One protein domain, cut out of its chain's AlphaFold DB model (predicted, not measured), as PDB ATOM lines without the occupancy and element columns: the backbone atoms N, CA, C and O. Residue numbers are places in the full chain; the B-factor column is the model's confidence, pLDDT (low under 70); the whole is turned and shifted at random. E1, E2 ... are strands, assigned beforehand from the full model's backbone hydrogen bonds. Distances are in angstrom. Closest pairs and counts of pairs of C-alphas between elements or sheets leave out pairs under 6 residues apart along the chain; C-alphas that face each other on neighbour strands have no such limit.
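What this domain is: This is residues 296 to 432 of the 525 residues of an uncharacterized protein of Paracoccus lichenicola (UniProt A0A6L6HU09). The chain winds in stacked turns, a solenoid whose turns are bent into a wide V. Each turn adds one strand to each of four sheets, and each arm of the V is two of these sheets face to face: E1 E5 E9 E13 E17 with E4 E8 E12 E16 in one arm, E2 E6 E10 E14 with E3 E7 E11 E15 in the other. The printed part has 137 residues, with seventeen named strands, E1 to E17 in order along the chain, and no named helix; its class is all strand, and each sheet is parallel. The whole is compact, with a radius of gyration of the C-alphas of 14.7 A, and elongated, spanning 46 by 25 by 23 A.

How they stand to each other: Start at E1, residues 301 to 305, an edge strand; beside it find E5, 331 to 335, then E9, 361 to 365, E13, 395 to 399, and E17, 425 to 429. Look at N 302 and O 331, 3.0 A apart and within hydrogen-bond range. The next sheet runs E2, 310 to 312, E6, 340 to 342, E10, 370 to 375, and E14, 404 to 409; N 371 and O 404 are 2.9 A apart. The third runs E3, 319 to 321, E7, 349 to 351, E11, 379 to 381, and E15, 413 to 415; N 320 and O 349 are 2.9 A apart. The fourth runs E4, 325 to 328, E8, 355 to 358, E12, 385 to 388, and E16, 419 to 421; N 326 and O 355 are 2.8 A apart. The four make a stack of sheets, three or more sheets face to face in turn. The first and fourth face each other at 7.2 A centre to centre; the closest C-alphas of E1 and E4 are those of Ala 302 and Ser 326, 5.7 A apart. The second and third face each other at 9.1 A; the closest C-alphas of E10 and E11 are those of Gly 373 and Ile 380, 7.0 A apart. E1 and E2 are apart.

Where its parts are: Find C-alpha 301 at (35.136, -12.908, 29.154); from there E1 runs 13.5 A to C-alpha 305. E10 begins at C-alpha 370, (37.380, -24.030, 1.792), and runs 15.9 A; E14 runs 16.0 A. E17 runs 12.7 A and ends at C-alpha 429, (21.802, -18.260, 10.989).

The domain as a whole: The C-alphas of Ser 297 and Arg 409 are the two farthest apart, at 48.3 A. The printed part has no cut and no long link. Look for pLDDT under 70 at residues 296 to 298, 389 to 394 and 421 to 426; the mean of the printed part is 91.1.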
ATOM      1  N   GLY A 296      37.152 -18.076  38.855       59.19
ATOM      2  CA  GLY A 296      36.395 -18.707  39.948       59.19
ATOM      3  C   GLY A 296      34.892 -18.368  39.949       59.19
ATOM      4  O   GLY A 296      34.184 -18.705  39.012       59.19
ATOM      5  N   SER A 297      34.374 -17.727  41.009       56.72
ATOM      6  CA  SER A 297      32.939 -17.407  41.165       56.72
ATOM      7  C   SER A 297      32.449 -16.151  40.422       56.72
ATOM      8  O   SER A 297      31.285 -15.782  40.573       56.72
ATOM      9  N   SER A 298      33.320 -15.441  39.705       68.12
ATOM     10  CA  SER A 298      32.962 -14.247  38.926       68.12
ATOM     11  C   SER A 298      33.010 -14.577  37.439       68.12
ATOM     12  O   SER A 298      33.903 -15.312  37.030       68.12
ATOM     13  N   GLN A 299      32.072 -14.041  36.657       77.38
ATOM     14  CA  GLN A 299      32.055 -14.198  35.199       77.38
ATOM     15  C   GLN A 299      33.263 -13.479  34.581       77.38
ATOM     16  O   GLN A 299      33.455 -12.290  34.849       77.38
ATOM     17  N   GLY A 300      34.069 -14.198  33.800       85.88
ATOM     18  CA  GLY A 300      35.082 -13.639  32.903       85.88
ATOM     19  C   GLY A 300      34.552 -13.453  31.480       85.88
ATOM     20  O   GLY A 300      33.412 -13.819  31.179       85.88
ATOM     21  N   SER A 301      35.377 -12.899  30.598       91.56
ATOM     22  CA  SER A 301      35.136 -12.908  29.154       91.56
ATOM     23  C   SER A 301      36.355 -13.421  28.404       91.56
ATOM     24  O   SER A 301      37.481 -13.100  28.785       91.56
ATOM     25  N   ALA A 302      36.102 -14.201  27.363       94.50
ATOM     26  CA  ALA A 302      37.097 -14.628  26.392       94.50
ATOM     27  C   ALA A 302      36.621 -14.179  25.005       94.50
ATOM     28  O   ALA A 302      35.436 -14.322  24.691       94.50
ATOM     29  N   SER A 303      37.520 -13.572  24.240       95.94
ATOM     30  CA  SER A 303      37.314 -13.210  22.845       95.94
ATOM     31  C   SER A 303      38.485 -13.733  22.034       95.94
ATOM     32  O   SER A 303      39.634 -13.487  22.408       95.94
ATOM     33  N   LEU A 304      38.175 -14.384  20.922       97.88
ATOM     34  CA  LEU A 304      39.125 -14.768  19.890       97.88
ATOM     35  C   LEU A 304      38.646 -14.196  18.552       97.88
ATOM     36  O   LEU A 304      37.454 -14.239  18.248       97.88
ATOM     37  N   THR A 305      39.560 -13.587  17.813       98.50
ATOM     38  CA  THR A 305      39.382 -13.270  16.395       98.50
ATOM     39  C   THR A 305      40.425 -14.091  15.666       98.50
ATOM     40  O   THR A 305      41.597 -13.871  15.975       98.50
ATOM     41  N   GLY A 306      40.007 -14.994  14.791       98.00
ATOM     42  CA  GLY A 306      40.927 -15.841  14.048       98.00
ATOM     43  C   GLY A 306      41.519 -15.178  12.810       98.00
ATOM     44  O   GLY A 306      41.035 -14.118  12.365       98.00
ATOM     45  N   GLY A 307      42.627 -15.747  12.351       98.44
ATOM     46  CA  GLY A 307      43.337 -15.436  11.119       98.44
ATOM     47  C   GLY A 307      42.726 -16.119   9.900       98.44
ATOM     48  O   GLY A 307      41.624 -16.624   9.951       98.44
ATOM     49  N   GLN A 308      43.377 -16.030   8.742       98.75
ATOM     50  CA  GLN A 308      43.005 -16.812   7.557       98.75
ATOM     51  C   GLN A 308      44.054 -17.887   7.311       98.75
ATOM     52  O   GLN A 308      45.094 -17.623   6.689       98.75
ATOM     53  N   ASP A 309      43.746 -19.107   7.714       98.88
ATOM     54  CA  ASP A 309      44.758 -20.136   7.866       98.88
ATOM     55  C   ASP A 309      44.827 -21.083   6.676       98.88
ATOM     56  O   ASP A 309      43.894 -21.276   5.891       98.88
ATOM     57  N   THR A 310      46.002 -21.675   6.481       98.94
ATOM     58  CA  THR A 310      46.198 -22.776   5.536       98.94
ATOM     59  C   THR A 310      46.695 -23.998   6.279       98.94
ATOM     60  O   THR A 310      47.872 -24.069   6.636       98.94
ATOM     61  N   ILE A 311      45.820 -24.990   6.415       98.94
ATOM     62  CA  ILE A 311      46.038 -26.185   7.222       98.94
ATOM     63  C   ILE A 311      46.077 -27.434   6.342       98.94
ATOM     64  O   ILE A 311      45.193 -27.673   5.516       98.94
ATOM     65  N   ILE A 312      47.101 -28.253   6.553       98.94
ATOM     66  CA  ILE A 312      47.266 -29.579   5.964       98.94
ATOM     67  C   ILE A 312      47.410 -30.572   7.121       98.94
ATOM     68  O   ILE A 312      48.435 -30.594   7.796       98.94
ATOM     69  N   ALA A 313      46.390 -31.394   7.355       98.81
ATOM     70  CA  ALA A 313      46.429 -32.383   8.434       98.81
ATOM     71  C   ALA A 313      47.321 -33.582   8.083       98.81
ATOM     72  O   ALA A 313      48.091 -34.059   8.904       98.81
ATOM     73  N   GLY A 314      47.329 -33.985   6.810       98.75
ATOM     74  CA  GLY A 314      48.273 -34.977   6.312       98.75
ATOM     75  C   GLY A 314      47.713 -36.396   6.352       98.75
ATOM     76  O   GLY A 314      46.822 -36.719   5.568       98.75
ATOM     77  N   THR A 315      48.316 -37.314   7.110       98.75
ATOM     78  CA  THR A 315      47.834 -38.705   7.155       98.75
ATOM     79  C   THR A 315      47.558 -39.188   8.564       98.75
ATOM     80  O   THR A 315      48.506 -39.391   9.312       98.75
ATOM     81  N   GLY A 316      46.339 -39.639   8.815       98.62
ATOM     82  CA  GLY A 316      45.909 -40.278  10.048       98.62
ATOM     83  C   GLY A 316      44.459 -39.931  10.309       98.62
ATOM     84  O   GLY A 316      43.719 -39.715   9.371       98.62
ATOM     85  N   ALA A 317      43.998 -40.051  11.544       98.75
ATOM     86  CA  ALA A 317      42.648 -39.627  11.902       98.75
ATOM     87  C   ALA A 317      42.754 -38.341  12.714       98.75
ATOM     88  O   ALA A 317      42.986 -38.412  13.927       98.75
ATOM     89  N   ASP A 318      42.583 -37.217  12.034       98.88
ATOM     90  CA  ASP A 318      42.976 -35.903  12.523       98.88
ATOM     91  C   ASP A 318      41.785 -35.108  13.062       98.88
ATOM     92  O   ASP A 318      40.617 -35.349  12.733       98.88
ATOM     93  N   SER A 319      42.083 -34.160  13.949       98.75
ATOM     94  CA  SER A 319      41.117 -33.220  14.512       98.75
ATOM     95  C   SER A 319      41.568 -31.799  14.213       98.75
ATOM     96  O   SER A 319      42.533 -31.329  14.812       98.75
ATOM     97  N   VAL A 320      40.832 -31.104  13.351       98.81
ATOM     98  CA  VAL A 320      41.174 -29.754  12.890       98.81
ATOM     99  C   VAL A 320      40.066 -28.764  13.234       98.81
ATOM    100  O   VAL A 320      38.877 -29.048  13.044       98.81
ATOM    101  N   MET A 321      40.479 -27.601  13.729       98.69
ATOM    102  CA  MET A 321      39.712 -26.356  13.734       98.69
ATOM    103  C   MET A 321      40.544 -25.321  12.979       98.69
ATOM    104  O   MET A 321      41.731 -25.197  13.281       98.69
ATOM    105  N   GLY A 322      39.960 -24.629  12.000       98.56
ATOM    106  CA  GLY A 322      40.687 -23.604  11.249       98.56
ATOM    107  C   GLY A 322      40.957 -22.329  12.030       98.56
ATOM    108  O   GLY A 322      41.834 -21.604  11.620       98.56
ATOM    109  N   ASP A 323      40.355 -22.160  13.212       98.38
ATOM    110  CA  ASP A 323      40.758 -21.146  14.188       98.38
ATOM    111  C   ASP A 323      41.071 -21.779  15.564       98.38
ATOM    112  O   ASP A 323      41.268 -22.986  15.744       98.38
ATOM    113  N   GLY A 324      41.033 -20.943  16.596       96.06
ATOM    114  CA  GLY A 324      41.211 -21.301  17.989       96.06
ATOM    115  C   GLY A 324      39.968 -21.665  18.818       96.06
ATOM    116  O   GLY A 324      38.842 -21.888  18.371       96.06
ATOM    117  N   ILE A 325      40.164 -21.689  20.136       95.75
ATOM    118  CA  ILE A 325      39.098 -21.964  21.114       95.75
ATOM    119  C   ILE A 325      38.906 -20.755  22.020       95.75
ATOM    120  O   ILE A 325      39.854 -20.245  22.606       95.75
ATOM    121  N   SER A 326      37.656 -20.353  22.245       94.81
ATOM    122  CA  SER A 326      37.292 -19.357  23.253       94.81
ATOM    123  C   SER A 326      36.392 -19.972  24.330       94.81
ATOM    124  O   SER A 326      35.203 -20.242  24.125       94.81
ATOM    125  N   ALA A 327      36.939 -20.175  25.529       91.25
ATOM    126  CA  ALA A 327      36.282 -20.873  26.630       91.25
ATOM    127  C   ALA A 327      36.229 -20.037  27.920       91.25
ATOM    128  O   ALA A 327      37.235 -19.529  28.412       91.25
ATOM    129  N   THR A 328      35.053 -19.913  28.543       88.31
ATOM    130  CA  THR A 328      34.892 -19.097  29.756       88.31
ATOM    131  C   THR A 328      33.726 -19.483  30.663       88.31
ATOM    132  O   THR A 328      32.751 -20.118  30.276       88.31
ATOM    133  N   ASN A 329      33.768 -19.037  31.919       83.31
ATOM    134  CA  ASN A 329      32.622 -19.122  32.825       83.31
ATOM    135  C   ASN A 329      31.593 -17.974  32.659       83.31
ATOM    136  O   ASN A 329      30.619 -17.914  33.419       83.31
ATOM    137  N   GLY A 330      31.819 -17.044  31.726       86.25
ATOM    138  CA  GLY A 330      30.961 -15.885  31.471       86.25
ATOM    139  C   GLY A 330      30.553 -15.745  30.004       86.25
ATOM    140  O   GLY A 330      29.663 -16.469  29.564       86.25
ATOM    141  N   TYR A 331      31.141 -14.775  29.300       88.25
ATOM    142  CA  TYR A 331      30.845 -14.460  27.893       88.25
ATOM    143  C   TYR A 331      31.982 -14.929  26.983       88.25
ATOM    144  O   TYR A 331      33.122 -14.533  27.225       88.25
ATOM    145  N   SER A 332      31.673 -15.744  25.976       92.12
ATOM    146  CA  SER A 332      32.634 -16.167  24.956       92.12
ATOM    147  C   SER A 332      32.233 -15.618  23.592       92.12
ATOM    148  O   SER A 332      31.053 -15.679  23.230       92.12
ATOM    149  N   THR A 333      33.193 -15.066  22.856       94.56
ATOM    150  CA  THR A 333      33.006 -14.654  21.464       94.56
ATOM    151  C   THR A 333      34.134 -15.182  20.595       94.56
ATOM    152  O   THR A 333      35.295 -15.063  20.977       94.56
ATOM    153  N   LEU A 334      33.781 -15.713  19.430       97.12
ATOM    154  CA  LEU A 334      34.710 -16.061  18.366       97.12
ATOM    155  C   LEU A 334      34.230 -15.404  17.069       97.12
ATOM    156  O   LEU A 334      33.030 -15.411  16.775       97.12
ATOM    157  N   VAL A 335      35.148 -14.763  16.360       98.19
ATOM    158  CA  VAL A 335      34.966 -14.359  14.965       98.19
ATOM    159  C   VAL A 335      36.003 -15.142  14.195       98.19
ATOM    160  O   VAL A 335      37.182 -14.932  14.471       98.19
ATOM    161  N   GLY A 336      35.548 -16.048  13.348       97.56
ATOM    162  CA  GLY A 336      36.423 -16.952  12.640       97.56
ATOM    163  C   GLY A 336      36.977 -16.380  11.349       97.56
ATOM    164  O   GLY A 336      36.627 -15.254  10.946       97.56
ATOM    165  N   GLY A 337      37.909 -17.147  10.812       98.25
ATOM    166  CA  GLY A 337      38.798 -16.854   9.715       98.25
ATOM    167  C   GLY A 337      38.174 -16.903   8.337       98.25
ATOM    168  O   GLY A 337      37.086 -16.404   8.090       98.25
ATOM    169  N   SER A 338      38.929 -17.358   7.353       98.62
ATOM    170  CA  SER A 338      38.412 -17.769   6.043       98.62
ATOM    171  C   SER A 338      39.457 -18.720   5.505       98.62
ATOM    172  O   SER A 338      40.412 -18.313   4.825       98.62
ATOM    173  N   ASP A 339      39.298 -19.973   5.881       98.88
ATOM    174  CA  ASP A 339      40.402 -20.898   6.017       98.88
ATOM    175  C   ASP A 339      40.467 -21.864   4.848       98.88
ATOM    176  O   ASP A 339      39.505 -22.139   4.116       98.88
ATOM    177  N   HIS A 340      41.664 -22.390   4.633       98.88
ATOM    178  CA  HIS A 340      41.904 -23.450   3.679       98.88
ATOM    179  C   HIS A 340      42.383 -24.706   4.390       98.88
ATOM    180  O   HIS A 340      43.539 -24.790   4.795       98.88
ATOM    181  N   ILE A 341      41.509 -25.707   4.465       98.94
ATOM    182  CA  ILE A 341      41.769 -26.947   5.194       98.94
ATOM    183  C   ILE A 341      41.828 -28.128   4.220       98.94
ATOM    184  O   ILE A 341      40.899 -28.355   3.439       98.94
ATOM    185  N   ASP A 342      42.913 -28.901   4.288       98.94
ATOM    186  CA  ASP A 342      43.066 -30.216   3.656       98.94
ATOM    187  C   ASP A 342      43.291 -31.286   4.735       98.94
ATOM    188  O   ASP A 342      44.370 -31.371   5.323       98.94
ATOM    189  N   GLY A 343      42.266 -32.105   4.990       98.69
ATOM    190  CA  GLY A 343      42.321 -33.234   5.926       98.69
ATOM    191  C   GLY A 343      43.254 -34.355   5.461       98.69
ATOM    192  O   GLY A 343      43.797 -35.101   6.264       98.69
ATOM    193  N   GLY A 344      43.548 -34.432   4.161       98.75
ATOM    194  CA  GLY A 344      44.483 -35.412   3.637       98.75
ATOM    195  C   GLY A 344      43.901 -36.827   3.604       98.75
ATOM    196  O   GLY A 344      43.107 -37.146   2.717       98.75
ATOM    197  N   SER A 345      44.394 -37.755   4.423       98.62
ATOM    198  CA  SER A 345      43.893 -39.132   4.403       98.62
ATOM    199  C   SER A 345      43.703 -39.739   5.780       98.62
ATOM    200  O   SER A 345      44.666 -39.885   6.522       98.62
ATOM    201  N   GLY A 346      42.543 -40.350   5.953       98.56
ATOM    202  CA  GLY A 346      42.090 -41.118   7.092       98.56
ATOM    203  C   GLY A 346      40.682 -40.661   7.427       98.56
ATOM    204  O   GLY A 346      39.946 -40.348   6.509       98.56
ATOM    205  N   ASN A 347      40.238 -40.802   8.672       98.81
ATOM    206  CA  ASN A 347      38.860 -40.430   9.007       98.81
ATOM    207  C   ASN A 347      38.925 -39.202   9.899       98.81
ATOM    208  O   ASN A 347      39.136 -39.348  11.110       98.81
ATOM    209  N   ASP A 348      38.731 -38.045   9.292       98.88
ATOM    210  CA  ASP A 348      39.078 -36.777   9.910       98.88
ATOM    211  C   ASP A 348      37.839 -36.078  10.466       98.88
ATOM    212  O   ASP A 348      36.694 -36.336  10.074       98.88
ATOM    213  N   THR A 349      38.056 -35.222  11.458       98.75
ATOM    214  CA  THR A 349      37.041 -34.305  11.980       98.75
ATOM    215  C   THR A 349      37.514 -32.885  11.736       98.75
ATOM    216  O   THR A 349      38.472 -32.441  12.366       98.75
ATOM    217  N   LEU A 350      36.834 -32.184  10.834       98.81
ATOM    218  CA  LEU A 350      37.224 -30.864  10.353       98.81
ATOM    219  C   LEU A 350      36.123 -29.850  10.672       98.81
ATOM    220  O   LEU A 350      34.948 -30.110  10.405       98.81
ATOM    221  N   HIS A 351      36.517 -28.709  11.221       98.69
ATOM    222  CA  HIS A 351      35.687 -27.514  11.360       98.69
ATOM    223  C   HIS A 351      36.433 -26.371  10.682       98.69
ATOM    224  O   HIS A 351      37.636 -26.247  10.927       98.69
ATOM    225  N   GLY A 352      35.758 -25.595   9.833       98.44
ATOM    226  CA  GLY A 352      36.376 -24.423   9.215       98.44
ATOM    227  C   GLY A 352      36.784 -23.412  10.267       98.44
ATOM    228  O   GLY A 352      37.960 -23.145  10.357       98.44
ATOM    229  N   ASP A 353      35.911 -23.060  11.209       98.31
ATOM    230  CA  ASP A 353      36.312 -22.198  12.331       98.31
ATOM    231  C   ASP A 353      36.561 -22.945  13.659       98.31
ATOM    232  O   ASP A 353      36.508 -24.174  13.805       98.31
ATOM    233  N   GLY A 354      36.762 -22.143  14.700       95.94
ATOM    234  CA  GLY A 354      36.999 -22.561  16.071       95.94
ATOM    235  C   GLY A 354      35.781 -22.947  16.924       95.94
ATOM    236  O   GLY A 354      34.676 -23.252  16.475       95.94
ATOM    237  N   SER A 355      35.966 -22.933  18.245       94.62
ATOM    238  CA  SER A 355      34.908 -23.302  19.201       94.62
ATOM    239  C   SER A 355      34.684 -22.261  20.289       94.62
ATOM    240  O   SER A 355      35.618 -21.695  20.857       94.62
ATOM    241  N   THR A 356      33.418 -22.057  20.658       92.56
ATOM    242  CA  THR A 356      33.037 -21.245  21.816       92.56
ATOM    243  C   THR A 356      32.372 -22.077  22.902       92.56
ATOM    244  O   THR A 356      31.374 -22.762  22.678       92.56
ATOM    245  N   VAL A 357      32.888 -21.960  24.127       88.44
ATOM    246  CA  VAL A 357      32.343 -22.637  25.308       88.44
ATOM    247  C   VAL A 357      32.080 -21.621  26.413       88.44
ATOM    248  O   VAL A 357      33.004 -21.008  26.949       88.44
ATOM    249  N   ALA A 358      30.822 -21.467  26.835       83.31
ATOM    250  CA  ALA A 358      30.492 -20.574  27.944       83.31
ATOM    251  C   ALA A 358      29.288 -20.990  28.780       83.31
ATOM    252  O   ALA A 358      28.372 -21.687  28.344       83.31
ATOM    253  N   LEU A 359      29.267 -20.492  30.020       78.38
ATOM    254  CA  LEU A 359      28.153 -20.689  30.953       78.38
ATOM    255  C   LEU A 359      27.029 -19.646  30.812       78.38
ATOM    256  O   LEU A 359      26.022 -19.782  31.506       78.38
ATOM    257  N   SER A 360      27.205 -18.573  30.023       79.44
ATOM    258  CA  SER A 360      26.213 -17.488  29.923       79.44
ATOM    259  C   SER A 360      25.831 -17.115  28.493       79.44
ATOM    260  O   SER A 360      24.671 -17.260  28.132       79.44
ATOM    261  N   VAL A 361      26.737 -16.566  27.688       80.12
ATOM    262  CA  VAL A 361      26.432 -16.206  26.293       80.12
ATOM    263  C   VAL A 361      27.620 -16.598  25.442       80.12
ATOM    264  O   VAL A 361      28.748 -16.251  25.799       80.12
ATOM    265  N   ASN A 362      27.333 -17.281  24.341       87.12
ATOM    266  CA  ASN A 362      28.295 -17.596  23.301       87.12
ATOM    267  C   ASN A 362      27.852 -16.949  21.992       87.12
ATOM    268  O   ASN A 362      26.664 -16.989  21.656       87.12
ATOM    269  N   SER A 363      28.806 -16.377  21.271       92.12
ATOM    270  CA  SER A 363      28.606 -15.934  19.897       92.12
ATOM    271  C   SER A 363      29.761 -16.437  19.052       92.12
ATOM    272  O   SER A 363      30.905 -16.130  19.379       92.12
ATOM    273  N   LEU A 364      29.444 -17.137  17.973       95.19
ATOM    274  CA  LEU A 364      30.376 -17.452  16.901       95.19
ATOM    275  C   LEU A 364      29.850 -16.814  15.614       95.19
ATOM    276  O   LEU A 364      28.655 -16.908  15.314       95.19
ATOM    277  N   ALA A 365      30.717 -16.093  14.921       96.94
ATOM    278  CA  ALA A 365      30.500 -15.675  13.544       96.94
ATOM    279  C   ALA A 365      31.590 -16.348  12.720       96.94
ATOM    280  O   ALA A 365      32.750 -16.024  12.958       96.94
ATOM    281  N   GLY A 366      31.204 -17.292  11.872       96.62
ATOM    282  CA  GLY A 366      32.128 -18.076  11.073       96.62
ATOM    283  C   GLY A 366      32.623 -17.358   9.825       96.62
ATOM    284  O   GLY A 366      32.091 -16.296   9.451       96.62
ATOM    285  N   GLY A 367      33.692 -17.919   9.280       98.06
ATOM    286  CA  GLY A 367      34.407 -17.536   8.077       98.06
ATOM    287  C   GLY A 367      33.827 -18.113   6.794       98.06
ATOM    288  O   GLY A 367      32.942 -18.951   6.822       98.06
ATOM    289  N   ASP A 368      34.300 -17.628   5.641       98.56
ATOM    290  CA  ASP A 368      33.987 -18.263   4.353       98.56
ATOM    291  C   ASP A 368      35.095 -19.284   4.017       98.56
ATOM    292  O   ASP A 368      36.130 -18.922   3.434       98.56
ATOM    293  N   ASP A 369      34.880 -20.561   4.324       98.88
ATOM    294  CA  ASP A 369      35.941 -21.567   4.350       98.88
ATOM    295  C   ASP A 369      36.003 -22.437   3.089       98.88
ATOM    296  O   ASP A 369      35.053 -22.628   2.318       98.88
ATOM    297  N   THR A 370      37.180 -23.005   2.822       98.88
ATOM    298  CA  THR A 370      37.380 -24.030   1.792       98.88
ATOM    299  C   THR A 370      37.981 -25.286   2.397       98.88
ATOM    300  O   THR A 370      39.192 -25.362   2.612       98.88
ATOM    301  N   ILE A 371      37.143 -26.315   2.529       98.88
ATOM    302  CA  ILE A 371      37.485 -27.562   3.214       98.88
ATOM    303  C   ILE A 371      37.504 -28.743   2.238       98.88
ATOM    304  O   ILE A 371      36.566 -28.980   1.462       98.88
ATOM    305  N   LEU A 372      38.592 -29.504   2.288       98.88
ATOM    306  CA  LEU A 372      38.821 -30.756   1.576       98.88
ATOM    307  C   LEU A 372      38.995 -31.862   2.628       98.88
ATOM    308  O   LEU A 372      40.008 -31.872   3.314       98.88
ATOM    309  N   GLY A 373      38.040 -32.789   2.757       98.62
ATOM    310  CA  GLY A 373      38.182 -33.944   3.666       98.62
ATOM    311  C   GLY A 373      39.305 -34.875   3.220       98.62
ATOM    312  O   GLY A 373      40.201 -35.219   3.976       98.62
ATOM    313  N   GLY A 374      39.335 -35.151   1.917       98.50
ATOM    314  CA  GLY A 374      40.422 -35.880   1.291       98.50
ATOM    315  C   GLY A 374      40.061 -37.344   1.099       98.50
ATOM    316  O   GLY A 374      39.395 -37.683   0.115       98.50
ATOM    317  N   GLY A 375      40.591 -38.249   1.911       98.00
ATOM    318  CA  GLY A 375      40.399 -39.678   1.713       98.00
ATOM    319  C   GLY A 375      40.130 -40.451   2.989       98.00
ATOM    320  O   GLY A 375      41.073 -40.855   3.646       98.00
ATOM    321  N   GLY A 376      38.893 -40.878   3.166       98.44
ATOM    322  CA  GLY A 376      38.394 -41.762   4.207       98.44
ATOM    323  C   GLY A 376      36.971 -41.338   4.525       98.44
ATOM    324  O   GLY A 376      36.284 -40.896   3.622       98.44
ATOM    325  N   ASN A 377      36.470 -41.605   5.723       98.75
ATOM    326  CA  ASN A 377      35.094 -41.252   6.064       98.75
ATOM    327  C   ASN A 377      35.113 -40.064   7.019       98.75
ATOM    328  O   ASN A 377      35.238 -40.265   8.235       98.75
ATOM    329  N   ASP A 378      34.960 -38.874   6.459       98.81
ATOM    330  CA  ASP A 378      35.218 -37.627   7.162       98.81
ATOM    331  C   ASP A 378      33.941 -37.033   7.760       98.81
ATOM    332  O   ASP A 378      32.814 -37.268   7.303       98.81
ATOM    333  N   MET A 379      34.121 -36.261   8.825       98.62
ATOM    334  CA  MET A 379      33.090 -35.446   9.453       98.62
ATOM    335  C   MET A 379      33.500 -33.984   9.309       98.62
ATOM    336  O   MET A 379      34.474 -33.559   9.922       98.62
ATOM    337  N   ILE A 380      32.760 -33.235   8.493       98.75
ATOM    338  CA  ILE A 380      33.126 -31.872   8.105       98.75
ATOM    339  C   ILE A 380      32.008 -30.905   8.466       98.75
ATOM    340  O   ILE A 380      30.861 -31.115   8.065       98.75
ATOM    341  N   TYR A 381      32.371 -29.845   9.173       98.50
ATOM    342  CA  TYR A 381      31.550 -28.673   9.442       98.50
ATOM    343  C   TYR A 381      32.173 -27.481   8.724       98.50
ATOM    344  O   TYR A 381      33.388 -27.310   8.815       98.50
ATOM    345  N   GLY A 382      31.358 -26.728   7.984       98.12
ATOM    346  CA  GLY A 382      31.787 -25.498   7.326       98.12
ATOM    347  C   GLY A 382      32.317 -24.512   8.348       98.12
ATOM    348  O   GLY A 382      33.506 -24.285   8.354       98.12
ATOM    349  N   ASP A 383      31.509 -24.145   9.341       97.56
ATOM    350  CA  ASP A 383      31.978 -23.309  10.450       97.56
ATOM    351  C   ASP A 383      32.360 -24.097  11.722       97.56
ATOM    352  O   ASP A 383      32.333 -25.331  11.830       97.56
ATOM    353  N   GLY A 384      32.610 -23.327  12.776       94.00
ATOM    354  CA  GLY A 384      32.900 -23.778  14.124       94.00
ATOM    355  C   GLY A 384      31.715 -24.247  14.984       94.00
ATOM    356  O   GLY A 384      30.590 -24.514  14.553       94.00
ATOM    357  N   THR A 385      31.957 -24.351  16.292       92.25
ATOM    358  CA  THR A 385      30.970 -24.878  17.255       92.25
ATOM    359  C   THR A 385      30.644 -23.919  18.391       92.25
ATOM    360  O   THR A 385      31.471 -23.153  18.887       92.25
ATOM    361  N   VAL A 386      29.391 -23.979  18.851       89.25
ATOM    362  CA  VAL A 386      28.897 -23.159  19.961       89.25
ATOM    363  C   VAL A 386      28.285 -24.044  21.042       89.25
ATOM    364  O   VAL A 386      27.145 -24.515  20.927       89.25
ATOM    365  N   GLU A 387      29.009 -24.220  22.145       84.06
ATOM    366  CA  GLU A 387      28.645 -25.125  23.233       84.06
ATOM    367  C   GLU A 387      28.141 -24.389  24.486       84.06
ATOM    368  O   GLU A 387      28.766 -23.484  25.055       84.06
ATOM    369  N   SER A 388      26.960 -24.798  24.956       74.19
ATOM    370  CA  SER A 388      26.414 -24.349  26.239       74.19
ATOM    371  C   SER A 388      27.031 -25.107  27.416       74.19
ATOM    372  O   SER A 388      27.024 -26.334  27.463       74.19
ATOM    373  N   GLY A 389      27.428 -24.378  28.457       64.12
ATOM    374  CA  GLY A 389      27.692 -24.964  29.766       64.12
ATOM    375  C   GLY A 389      26.426 -25.383  30.530       64.12
ATOM    376  O   GLY A 389      25.326 -24.917  30.257       64.12
ATOM    377  N   TYR A 390      26.604 -26.207  31.572       56.94
ATOM    378  CA  TYR A 390      25.570 -26.864  32.401       56.94
ATOM    379  C   TYR A 390      24.498 -25.974  33.089       56.94
ATOM    380  O   TYR A 390      23.651 -26.497  33.822       56.94
ATOM    381  N   TRP A 391      24.513 -24.646  32.931       59.12
ATOM    382  CA  TRP A 391      23.565 -23.746  33.601       59.12
ATOM    383  C   TRP A 391      22.468 -23.276  32.639       59.12
ATOM    384  O   TRP A 391      22.733 -22.680  31.605       59.12
ATOM    385  N   ALA A 392      21.207 -23.510  33.011       48.16
ATOM    386  CA  ALA A 392      20.048 -23.120  32.211       48.16
ATOM    387  C   ALA A 392      19.980 -21.594  31.995       48.16
ATOM    388  O   ALA A 392      19.909 -20.832  32.964       48.16
ATOM    389  N   GLY A 393      19.926 -21.163  30.729       57.91
ATOM    390  CA  GLY A 393      19.796 -19.755  30.337       57.91
ATOM    391  C   GLY A 393      20.796 -19.281  29.282       57.91
ATOM    392  O   GLY A 393      20.735 -18.107  28.916       57.91
ATOM    393  N   THR A 394      21.679 -20.160  28.802       67.19
ATOM    394  CA  THR A 394      22.672 -19.814  27.786       67.19
ATOM    395  C   THR A 394      22.003 -19.467  26.460       67.19
ATOM    396  O   THR A 394      21.108 -20.180  25.988       67.19
ATOM    397  N   ARG A 395      22.419 -18.336  25.883       79.06
ATOM    398  CA  ARG A 395      22.124 -17.975  24.497       79.06
ATOM    399  C   ARG A 395      23.357 -18.301  23.665       79.06
ATOM    400  O   ARG A 395      24.410 -17.722  23.920       79.06
ATOM    401  N   ASN A 396      23.180 -19.203  22.711       85.31
ATOM    402  CA  ASN A 396      24.179 -19.561  21.719       85.31
ATOM    403  C   ASN A 396      23.736 -18.945  20.391       85.31
ATOM    404  O   ASN A 396      22.672 -19.304  19.886       85.31
ATOM    405  N   ASP A 397      24.496 -17.986  19.879       90.00
ATOM    406  CA  ASP A 397      24.286 -17.423  18.547       90.00
ATOM    407  C   ASP A 397      25.425 -17.920  17.638       90.00
ATOM    408  O   ASP A 397      26.593 -17.734  17.972       90.00
ATOM    409  N   LEU A 398      25.075 -18.561  16.526       92.56
ATOM    410  CA  LEU A 398      25.983 -18.948  15.447       92.56
ATOM    411  C   LEU A 398      25.506 -18.241  14.177       92.56
ATOM    412  O   LEU A 398      24.316 -18.295  13.848       92.56
ATOM    413  N   THR A 399      26.405 -17.525  13.515       95.25
ATOM    414  CA  THR A 399      26.202 -17.034  12.147       95.25
ATOM    415  C   THR A 399      27.248 -17.702  11.281       95.25
ATOM    416  O   THR A 399      28.415 -17.446  11.544       95.25
ATOM    417  N   GLY A 400      26.830 -18.549  10.348       94.94
ATOM    418  CA  GLY A 400      27.744 -19.225   9.436       94.94
ATOM    419  C   GLY A 400      28.179 -18.335   8.279       94.94
ATOM    420  O   GLY A 400      27.459 -17.374   7.951       94.94
ATOM    421  N   GLY A 401      29.351 -18.616   7.722       97.62
ATOM    422  CA  GLY A 401      29.855 -18.036   6.483       97.62
ATOM    423  C   GLY A 401      29.517 -18.885   5.258       97.62
ATOM    424  O   GLY A 401      28.787 -19.865   5.335       97.62
ATOM    425  N   ASP A 402      29.928 -18.416   4.080       98.44
ATOM    426  CA  ASP A 402      29.596 -19.041   2.798       98.44
ATOM    427  C   ASP A 402      30.648 -20.105   2.419       98.44
ATOM    428  O   ASP A 402      31.624 -19.814   1.710       98.44
ATOM    429  N   ASP A 403      30.407 -21.363   2.790       98.81
ATOM    430  CA  ASP A 403      31.452 -22.387   2.762       98.81
ATOM    431  C   ASP A 403      31.556 -23.183   1.460       98.81
ATOM    432  O   ASP A 403      30.606 -23.399   0.694       98.81
ATOM    433  N   ARG A 404      32.755 -23.701   1.183       98.69
ATOM    434  CA  ARG A 404      33.029 -24.619   0.073       98.69
ATOM    435  C   ARG A 404      33.611 -25.931   0.579       98.69
ATOM    436  O   ARG A 404      34.813 -26.058   0.786       98.69
ATOM    437  N   ILE A 405      32.778 -26.967   0.574       98.81
ATOM    438  CA  ILE A 405      33.116 -28.264   1.160       98.81
ATOM    439  C   ILE A 405      33.222 -29.349   0.088       98.81
ATOM    440  O   ILE A 405      32.339 -29.528  -0.759       98.81
ATOM    441  N   THR A 406      34.314 -30.110   0.127       98.75
ATOM    442  CA  THR A 406      34.521 -31.326  -0.667       98.75
ATOM    443  C   THR A 406      34.908 -32.461   0.275       98.75
ATOM    444  O   THR A 406      36.048 -32.496   0.717       98.75
ATOM    445  N   GLY A 407      33.998 -33.406   0.537       98.19
ATOM    446  CA  GLY A 407      34.304 -34.583   1.369       98.19
ATOM    447  C   GLY A 407      35.501 -35.369   0.831       98.19
ATOM    448  O   GLY A 407      36.488 -35.579   1.514       98.19
ATOM    449  N   GLY A 408      35.520 -35.610  -0.481       98.00
ATOM    450  CA  GLY A 408      36.640 -36.284  -1.124       98.00
ATOM    451  C   GLY A 408      36.254 -37.714  -1.437       98.00
ATOM    452  O   GLY A 408      35.249 -37.895  -2.110       98.00
ATOM    453  N   ARG A 409      37.090 -38.699  -1.104       97.75
ATOM    454  CA  ARG A 409      36.792 -40.125  -1.296       97.75
ATOM    455  C   ARG A 409      36.367 -40.749   0.026       97.75
ATOM    456  O   ARG A 409      37.230 -40.947   0.866       97.75
ATOM    457  N   GLY A 410      35.191 -41.351   0.045       97.75
ATOM    458  CA  GLY A 410      34.748 -42.244   1.107       97.75
ATOM    459  C   GLY A 410      33.272 -42.041   1.371       97.75
ATOM    460  O   GLY A 410      32.527 -41.765   0.443       97.75
ATOM    461  N   ASP A 411      32.811 -42.314   2.579       98.50
ATOM    462  CA  ASP A 411      31.416 -42.063   2.932       98.50
ATOM    463  C   ASP A 411      31.399 -40.929   3.970       98.50
ATOM    464  O   ASP A 411      31.499 -41.201   5.173       98.50
ATOM    465  N   ASP A 412      31.288 -39.684   3.494       98.81
ATOM    466  CA  ASP A 412      31.487 -38.476   4.305       98.81
ATOM    467  C   ASP A 412      30.180 -37.916   4.881       98.81
ATOM    468  O   ASP A 412      29.080 -38.121   4.345       98.81
ATOM    469  N   VAL A 413      30.284 -37.163   5.976       98.69
ATOM    470  CA  VAL A 413      29.161 -36.435   6.576       98.69
ATOM    471  C   VAL A 413      29.495 -34.952   6.652       98.69
ATOM    472  O   VAL A 413      30.466 -34.563   7.292       98.69
ATOM    473  N   LEU A 414      28.669 -34.141   5.995       98.62
ATOM    474  CA  LEU A 414      28.936 -32.737   5.717       98.62
ATOM    475  C   LEU A 414      27.834 -31.857   6.316       98.62
ATOM    476  O   LEU A 414      26.643 -32.103   6.086       98.62
ATOM    477  N   TRP A 415      28.250 -30.820   7.025       98.12
ATOM    478  CA  TRP A 415      27.439 -29.684   7.437       98.12
ATOM    479  C   TRP A 415      27.975 -28.448   6.738       98.12
ATOM    480  O   TRP A 415      29.185 -28.241   6.734       98.12
ATOM    481  N   GLY A 416      27.080 -27.708   6.090       97.00
ATOM    482  CA  GLY A 416      27.409 -26.447   5.437       97.00
ATOM    483  C   GLY A 416      27.841 -25.408   6.444       97.00
ATOM    484  O   GLY A 416      28.753 -24.674   6.149       97.00
ATOM    485  N   ASP A 417      27.276 -25.467   7.648       95.12
ATOM    486  CA  ASP A 417      27.554 -24.517   8.707       95.12
ATOM    487  C   ASP A 417      28.072 -25.217   9.970       95.12
ATOM    488  O   ASP A 417      28.232 -26.442  10.066       95.12
ATOM    489  N   GLY A 418      28.250 -24.419  11.013       88.62
ATOM    490  CA  GLY A 418      28.624 -24.893  12.332       88.62
ATOM    491  C   GLY A 418      27.510 -25.563  13.148       88.62
ATOM    492  O   GLY A 418      26.311 -25.547  12.843       88.62
ATOM    493  N   ALA A 419      27.898 -26.118  14.299       87.44
ATOM    494  CA  ALA A 419      26.983 -26.808  15.210       87.44
ATOM    495  C   ALA A 419      26.715 -26.030  16.510       87.44
ATOM    496  O   ALA A 419      27.617 -25.650  17.258       87.44
ATOM    497  N   GLY A 420      25.433 -25.873  16.853       76.69
ATOM    498  CA  GLY A 420      24.997 -25.337  18.144       76.69
ATOM    499  C   GLY A 420      24.557 -26.435  19.114       76.69
ATOM    500  O   GLY A 420      23.467 -26.993  18.969       76.69
ATOM    501  N   ILE A 421      25.336 -26.697  20.166       69.50
ATOM    502  CA  ILE A 421      24.963 -27.638  21.233       69.50
ATOM    503  C   ILE A 421      24.385 -26.839  22.405       69.50
ATOM    504  O   ILE A 421      25.113 -26.274  23.227       69.50
ATOM    505  N   ALA A 422      23.054 -26.759  22.484       61.28
ATOM    506  CA  ALA A 422      22.368 -26.015  23.538       61.28
ATOM    507  C   ALA A 422      21.249 -26.815  24.216       61.28
ATOM    508  O   ALA A 422      20.384 -27.393  23.561       61.28
ATOM    509  N   ASP A 423      21.191 -26.722  25.547       57.38
ATOM    510  CA  ASP A 423      20.062 -27.206  26.353       57.38
ATOM    511  C   ASP A 423      18.823 -26.287  26.254       57.38
ATOM    512  O   ASP A 423      17.731 -26.661  26.694       57.38
ATOM    513  N   THR A 424      18.970 -25.061  25.723       56.91
ATOM    514  CA  THR A 424      17.908 -24.037  25.756       56.91
ATOM    515  C   THR A 424      17.619 -23.339  24.429       56.91
ATOM    516  O   THR A 424      16.503 -23.479  23.927       56.91
ATOM    517  N   VAL A 425      18.544 -22.536  23.885       58.53
ATOM    518  CA  VAL A 425      18.321 -21.745  22.658       58.53
ATOM    519  C   VAL A 425      19.641 -21.597  21.899       58.53
ATOM    520  O   VAL A 425      20.512 -20.844  22.333       58.53
ATOM    521  N   ALA A 426      19.753 -22.292  20.767       68.69
ATOM    522  CA  ALA A 426      20.727 -21.992  19.725       68.69
ATOM    523  C   ALA A 426      20.000 -21.249  18.593       68.69
ATOM    524  O   ALA A 426      18.976 -21.732  18.101       68.69
ATOM    525  N   ILE A 427      20.472 -20.055  18.236       81.25
ATOM    526  CA  ILE A 427      20.088 -19.378  16.996       81.25
ATOM    527  C   ILE A 427      21.221 -19.645  16.020       81.25
ATOM    528  O   ILE A 427      22.302 -19.099  16.197       81.25
ATOM    529  N   ILE A 428      20.956 -20.485  15.027       85.12
ATOM    530  CA  ILE A 428      21.860 -20.725  13.906       85.12
ATOM    531  C   ILE A 428      21.288 -19.940  12.728       85.12
ATOM    532  O   ILE A 428      20.142 -20.160  12.326       85.12
ATOM    533  N   THR A 429      22.042 -18.952  12.261       91.69
ATOM    534  CA  THR A 429      21.802 -18.260  10.989       91.69
ATOM    535  C   THR A 429      22.835 -18.805  10.030       91.69
ATOM    536  O   THR A 429      24.005 -18.739  10.375       91.69
ATOM    537  N   GLY A 430      22.410 -19.382   8.909       91.00
ATOM    538  CA  GLY A 430      23.370 -20.020   8.014       91.00
ATOM    539  C   GLY A 430      23.991 -19.106   6.978       91.00
ATOM    540  O   GLY A 430      23.517 -17.971   6.823       91.00
ATOM    541  N   GLY A 431      24.978 -19.649   6.277       95.94
ATOM    542  CA  GLY A 431      25.567 -19.103   5.060       95.94
ATOM    543  C   GLY A 431      25.056 -19.781   3.787       95.94
ATOM    544  O   GLY A 431      24.089 -20.541   3.804       95.94
ATOM    545  N   ALA A 432      25.615 -19.391   2.644       98.00
ATOM    546  CA  ALA A 432      25.259 -19.900   1.323       98.00
ATOM    547  C   ALA A 432      26.287 -20.925   0.815       98.00
ATOM    548  O   ALA A 432      27.135 -20.621  -0.035       98.00
TER     549      ALA A 432